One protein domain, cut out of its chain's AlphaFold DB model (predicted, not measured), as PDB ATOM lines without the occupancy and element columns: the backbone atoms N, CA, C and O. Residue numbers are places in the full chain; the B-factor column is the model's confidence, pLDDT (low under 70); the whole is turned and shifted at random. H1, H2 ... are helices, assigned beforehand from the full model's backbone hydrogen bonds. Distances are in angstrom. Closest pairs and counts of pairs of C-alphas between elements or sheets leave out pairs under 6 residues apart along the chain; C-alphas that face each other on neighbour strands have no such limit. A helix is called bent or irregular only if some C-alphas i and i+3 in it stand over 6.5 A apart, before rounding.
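This is residues 8 to 50 of the 188 residues of an uncharacterized protein of Microdochium bolleyi (UniProt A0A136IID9). Two helices, H1 and H2, lie side by side and run opposite ways, making a flat, open U with a tight turn at one end. At the other end H2 kinks, and the short helix H3 follows it and folds back toward the first residues of H1, near Phe 10. The printed part has 43 residues with three named helices, in the order H1, H2, H3, and no named strand; the class is all helix. The whole is only just compact, close to loose, with a radius of gyration of the C-alphas of 11.0 A, and the C-alphas span 34 by 20 by 10 A.

H1, residues 8 to 21, and H2, residues 26 to 43, are close but not clearly touching, with 2 pairs of C-alphas within 8 A. Their closest C-alphas are those of Leu 18 and Val 29, 7.1 A apart. Their lines stand at a shallow tilt of 17 degrees, and they run opposite ways. H2 has a kink of 65 degrees near residue 37, and it is irregular: C-alphas 38 and 41 are 8.0 A apart. H3, residues 45 to 48, and H2 touch only at the corner by their link, H2 with residues 40 to 42 alone. The closest C-alphas of these two are those of Lys 41 and His 47, 5.2 A apart. H1 and H3 are close but not clearly touching, the closest C-alphas being those of Phe 10 and Cys 46, 7.2 A apart. In H1 every O i to N i+4 pair is within hydrogen-bond range; in H2 8 of 14 are, and H3 is too short for such a pair.

H1 begins at C-alpha 8, at (11.016, -9.769, -24.276), and ends at C-alpha 21, at (-4.986, -19.566, -31.588), 20.1 A from first to last C-alpha. H2 begins at C-alpha 26, at (-7.391, -16.719, -37.558), and measures 21.6 A from first to last C-alpha; with 18 residues it is the longest helix. H3, four residues from Asn 45 to Ile 48, ends at C-alpha 48, at (2.350, 1.678, -20.214).

The outline is flat. The two C-alphas farthest apart are those of Thr 24 and Lys 50, at 34.4 A, while the C-alphas of Gly 8 and Lys 50, the first and last printed residues, are 16.1 A apart. The printed part has no cut. Both links are tight: H1 to H2 with 4 residues between them and H2 to H3 with 1. The mean pLDDT of the printed part is 88.3, and no printed residue is under 70; the mean is 91 in H1, 90 in H2 and 81 in H3.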
ATOM      1  N   GLY A   8      10.641  -8.403 -23.890       86.88
ATOM      2  CA  GLY A   8      11.016  -9.769 -24.276       86.88
ATOM      3  C   GLY A   8       9.985 -10.818 -23.843       86.88
ATOM      4  O   GLY A   8       9.656 -11.723 -24.606       86.88
ATOM      5  N   HIS A   9       9.422 -10.670 -22.640       87.44
ATOM      6  CA  HIS A   9       8.337 -11.530 -22.162       87.44
ATOM      7  C   HIS A   9       7.036 -11.295 -22.932       87.44
ATOM      8  O   HIS A   9       6.329 -12.256 -23.224       87.44
ATOM      9  N   PHE A  10       6.744 -10.043 -23.295       89.88
ATOM     10  CA  PHE A  10       5.595  -9.691 -24.121       89.88
ATOM     11  C   PHE A  10       5.662 -10.378 -25.488       89.88
ATOM     12  O   PHE A  10       4.717 -11.066 -25.851       89.88
ATOM     13  N   VAL A  11       6.793 -10.277 -26.196       90.62
ATOM     14  CA  VAL A  11       6.976 -10.908 -27.515       90.62
ATOM     15  C   VAL A  11       6.826 -12.425 -27.422       90.62
ATOM     16  O   VAL A  11       6.095 -13.013 -28.213       90.62
ATOM     17  N   LYS A  12       7.444 -13.067 -26.422       91.56
ATOM     18  CA  LYS A  12       7.302 -14.519 -26.216       91.56
ATOM     19  C   LYS A  12       5.856 -14.927 -25.947       91.56
ATOM     20  O   LYS A  12       5.390 -15.931 -26.474       91.56
ATOM     21  N   ALA A  13       5.146 -14.175 -25.111       90.19
ATOM     22  CA  ALA A  13       3.754 -14.466 -24.798       90.19
ATOM     23  C   ALA A  13       2.823 -14.182 -25.990       90.19
ATOM     24  O   ALA A  13       1.869 -14.926 -26.195       90.19
ATOM     25  N   TRP A  14       3.138 -13.177 -26.814       91.06
ATOM     26  CA  TRP A  14       2.451 -12.914 -28.077       91.06
ATOM     27  C   TRP A  14       2.631 -14.068 -29.064       91.06
ATOM     28  O   TRP A  14       1.652 -14.617 -29.549       91.06
ATOM     29  N   GLN A  15       3.868 -14.520 -29.284       91.31
ATOM     30  CA  GLN A  15       4.165 -15.664 -30.154       91.31
ATOM     31  C   GLN A  15       3.458 -16.944 -29.700       91.31
ATOM     32  O   GLN A  15       2.945 -17.685 -30.531       91.31
ATOM     33  N   ARG A  16       3.388 -17.191 -28.386       91.75
ATOM     34  CA  ARG A  16       2.625 -18.322 -27.835       91.75
ATOM     35  C   ARG A  16       1.136 -18.212 -28.148       91.75
ATOM     36  O   ARG A  16       0.549 -19.198 -28.566       91.75
ATOM     37  N   MET A  17       0.550 -17.024 -27.997       91.12
ATOM     38  CA  MET A  17      -0.849 -16.790 -28.355       91.12
ATOM     39  C   MET A  17      -1.095 -17.040 -29.851       91.12
ATOM     40  O   MET A  17      -2.079 -17.683 -30.203       91.12
ATOM     41  N   LEU A  18      -0.204 -16.563 -30.727       90.94
ATOM     42  CA  LEU A  18      -0.309 -16.815 -32.167       90.94
ATOM     43  C   LEU A  18      -0.217 -18.310 -32.488       90.94
ATOM     44  O   LEU A  18      -0.989 -18.797 -33.302       90.94
ATOM     45  N   ALA A  19       0.682 -19.045 -31.830       91.31
ATOM     46  CA  ALA A  19       0.818 -20.485 -32.031       91.31
ATOM     47  C   ALA A  19      -0.400 -21.280 -31.525       91.31
ATOM     48  O   ALA A  19      -0.762 -22.286 -32.120       91.31
ATOM     49  N   GLU A  20      -1.034 -20.843 -30.435       93.00
ATOM     50  CA  GLU A  20      -2.180 -21.539 -29.832       93.00
ATOM     51  C   GLU A  20      -3.501 -21.258 -30.569       93.00
ATOM     52  O   GLU A  20      -4.327 -22.153 -30.742       93.00
ATOM     53  N   PHE A  21      -3.705 -20.019 -31.028       91.81
ATOM     54  CA  PHE A  21      -4.986 -19.566 -31.588       91.81
ATOM     55  C   PHE A  21      -4.936 -19.209 -33.077       91.81
ATOM     56  O   PHE A  21      -5.983 -18.937 -33.664       91.81
ATOM     57  N   GLY A  22      -3.756 -19.201 -33.700       88.31
ATOM     58  CA  GLY A  22      -3.570 -18.799 -35.098       88.31
ATOM     59  C   GLY A  22      -4.378 -19.641 -36.080       88.31
ATOM     60  O   GLY A  22      -4.989 -19.083 -36.991       88.31
ATOM     61  N   ASP A  23      -4.455 -20.950 -35.836       88.38
ATOM     62  CA  ASP A  23      -5.151 -21.892 -36.720       88.38
ATOM     63  C   ASP A  23      -6.664 -21.940 -36.458       88.38
ATOM     64  O   ASP A  23      -7.460 -22.099 -37.381       88.38
ATOM     65  N   THR A  24      -7.091 -21.777 -35.199       92.06
ATOM     66  CA  THR A  24      -8.505 -21.920 -34.798       92.06
ATOM     67  C   THR A  24      -9.287 -20.608 -34.830       92.06
ATOM     68  O   THR A  24     -10.496 -20.617 -35.056       92.06
ATOM     69  N   GLN A  25      -8.626 -19.469 -34.610       91.88
ATOM     70  CA  GLN A  25      -9.248 -18.144 -34.510       91.88
ATOM     71  C   GLN A  25      -8.552 -17.112 -35.406       91.88
ATOM     72  O   GLN A  25      -8.397 -15.946 -35.032       91.88
ATOM     73  N   HIS A  26      -8.167 -17.527 -36.615       90.50
ATOM     74  CA  HIS A  26      -7.391 -16.719 -37.558       90.50
ATOM     75  C   HIS A  26      -7.940 -15.296 -37.765       90.50
ATOM     76  O   HIS A  26      -7.187 -14.330 -37.699       90.50
ATOM     77  N   ALA A  27      -9.257 -15.133 -37.942       91.31
ATOM     78  CA  ALA A  27      -9.866 -13.816 -38.159       91.31
ATOM     79  C   ALA A  27      -9.707 -12.869 -36.954       91.31
ATOM     80  O   ALA A  27      -9.472 -11.670 -37.121       91.31
ATOM     81  N   VAL A  28      -9.809 -13.402 -35.731       91.44
ATOM     82  CA  VAL A  28      -9.613 -12.622 -34.500       91.44
ATOM     83  C   VAL A  28      -8.145 -12.241 -34.365       91.44
ATOM     84  O   VAL A  28      -7.835 -11.080 -34.107       91.44
ATOM     85  N   VAL A  29      -7.243 -13.197 -34.591       91.75
ATOM     86  CA  VAL A  29      -5.795 -12.970 -34.541       91.75
ATOM     87  C   VAL A  29      -5.366 -11.918 -35.568       91.75
ATOM     88  O   VAL A  29      -4.704 -10.953 -35.195       91.75
ATOM     89  N   ALA A  30      -5.827 -12.024 -36.817       92.19
ATOM     90  CA  ALA A  30      -5.546 -11.058 -37.876       92.19
ATOM     91  C   ALA A  30      -6.046  -9.647 -37.523       92.19
ATOM     92  O   ALA A  30      -5.340  -8.661 -37.725       92.19
ATOM     93  N   CYS A  31      -7.239  -9.536 -36.930       92.94
ATOM     94  CA  CYS A  31      -7.766  -8.256 -36.452       92.94
ATOM     95  C   CYS A  31      -6.892  -7.655 -35.340       92.94
ATOM     96  O   CYS A  31      -6.597  -6.456 -35.356       92.94
ATOM     97  N   LEU A  32      -6.449  -8.480 -34.387       90.81
ATOM     98  CA  LEU A  32      -5.573  -8.040 -33.305       90.81
ATOM     99  C   LEU A  32      -4.204  -7.583 -33.823       90.81
ATOM    100  O   LEU A  32      -3.706  -6.544 -33.379       90.81
ATOM    101  N   GLU A  33      -3.624  -8.307 -34.781       91.12
ATOM    102  CA  GLU A  33      -2.362  -7.931 -35.423       91.12
ATOM    103  C   GLU A  33      -2.480  -6.658 -36.261       91.12
ATOM    104  O   GLU A  33      -1.613  -5.795 -36.171       91.12
ATOM    105  N   ALA A  34      -3.562  -6.487 -37.020       92.56
ATOM    106  CA  ALA A  34      -3.750  -5.297 -37.847       92.56
ATOM    107  C   ALA A  34      -4.084  -4.045 -37.017       92.56
ATOM    108  O   ALA A  34      -3.624  -2.949 -37.327       92.56
ATOM    109  N   THR A  35      -4.881  -4.200 -35.957       91.12
ATOM    110  CA  THR A  35      -5.487  -3.059 -35.248       91.12
ATOM    111  C   THR A  35      -4.743  -2.705 -33.966       91.12
ATOM    112  O   THR A  35      -4.454  -1.538 -33.704       91.12
ATOM    113  N   TYR A  36      -4.430  -3.702 -33.135       88.38
ATOM    114  CA  TYR A  36      -3.945  -3.461 -31.775       88.38
ATOM    115  C   TYR A  36      -2.424  -3.526 -31.674       88.38
ATOM    116  O   TYR A  36      -1.838  -2.725 -30.945       88.38
ATOM    117  N   MET A  37      -1.757  -4.421 -32.407       89.62
ATOM    118  CA  MET A  37      -0.293  -4.535 -32.349       89.62
ATOM    119  C   MET A  37       0.464  -3.254 -32.751       89.62
ATOM    120  O   MET A  37       1.397  -2.892 -32.027       89.62
ATOM    121  N   PRO A  38       0.060  -2.482 -33.784       92.94
ATOM    122  CA  PRO A  38       0.691  -1.192 -34.083       92.94
ATOM    123  C   PRO A  38       0.595  -0.198 -32.916       92.94
ATOM    124  O   PRO A  38       1.481   0.631 -32.706       92.94
ATOM    125  N   LEU A  39      -0.455  -0.328 -32.101       89.19
ATOM    126  CA  LEU A  39      -0.733   0.506 -30.934       89.19
ATOM    127  C   LEU A  39      -0.216  -0.100 -29.620       89.19
ATOM    128  O   LEU A  39      -0.564   0.396 -28.551       89.19
ATOM    129  N   GLN A  40       0.647  -1.127 -29.652       86.88
ATOM    130  CA  GLN A  40       1.128  -1.831 -28.448       86.88
ATOM    131  C   GLN A  40       1.685  -0.909 -27.354       86.88
ATOM    132  O   GLN A  40       1.536  -1.187 -26.167       86.88
ATOM    133  N   LYS A  41       2.271   0.237 -27.719       85.50
ATOM    134  CA  LYS A  41       2.787   1.221 -26.753       85.50
ATOM    135  C   LYS A  41       1.692   1.886 -25.906       85.50
ATOM    136  O   LYS A  41       2.009   2.410 -24.843       85.50
ATOM    137  N   GLN A  42       0.441   1.868 -26.363       82.44
ATOM    138  CA  GLN A  42      -0.703   2.506 -25.706       82.44
ATOM    139  C   GLN A  42      -1.445   1.577 -24.738       82.44
ATOM    140  O   GLN A  42      -2.160   2.067 -23.869       82.44
ATOM    141  N   TRP A  43      -1.282   0.256 -24.856       80.50
ATOM    142  CA  TRP A  43      -2.043  -0.704 -24.046       80.50
ATOM    143  C   TRP A  43      -1.194  -1.808 -23.412       80.50
ATOM    144  O   TRP A  43      -1.557  -2.319 -22.351       80.50
ATOM    145  N   ALA A  44      -0.059  -2.193 -24.004       85.69
ATOM    146  CA  ALA A  44       0.737  -3.286 -23.466       85.69
ATOM    147  C   ALA A  44       1.428  -2.848 -22.171       85.69
ATOM    148  O   ALA A  44       2.148  -1.845 -22.125       85.69
ATOM    149  N   ASN A  45       1.234  -3.633 -21.110       80.19
ATOM    150  CA  ASN A  45       1.693  -3.303 -19.761       80.19
ATOM    151  C   ASN A  45       3.198  -2.990 -19.689       80.19
ATOM    152  O   ASN A  45       3.597  -2.065 -18.984       80.19
ATOM    153  N   CYS A  46       4.026  -3.704 -20.454       82.12
ATOM    154  CA  CYS A  46       5.470  -3.479 -20.531       82.12
ATOM    155  C   CYS A  46       5.842  -2.051 -20.979       82.12
ATOM    156  O   CYS A  46       6.871  -1.529 -20.544       82.12
ATOM    157  N   HIS A  47       4.991  -1.404 -21.783       80.50
ATOM    158  CA  HIS A  47       5.147  -0.023 -22.234       80.50
ATOM    159  C   HIS A  47       4.436   0.968 -21.305       80.50
ATOM    160  O   HIS A  47       5.054   1.928 -20.843       80.50
ATOM    161  N   ILE A  48       3.169   0.712 -20.962       79.31
ATOM    162  CA  ILE A  48       2.350   1.678 -20.214       79.31
ATOM    163  C   ILE A  48       2.669   1.742 -18.717       79.31
ATOM    164  O   ILE A  48       2.320   2.721 -18.069       79.31
ATOM    165  N   LYS A  49       3.362   0.751 -18.134       75.50
ATOM    166  CA  LYS A  49       3.760   0.774 -16.707       75.50
ATOM    167  C   LYS A  49       4.659   1.950 -16.327       75.50
ATOM    168  O   LYS A  49       4.766   2.260 -15.141       75.50
ATOM    169  N   LYS A  50       5.311   2.572 -17.312       72.81
ATOM    170  CA  LYS A  50       6.145   3.767 -17.131       72.81
ATOM    171  C   LYS A  50       5.328   5.060 -17.161       72.81
ATOM    172  O   LYS A  50       5.803   6.088 -16.697       72.81
TER     173      LYS A  50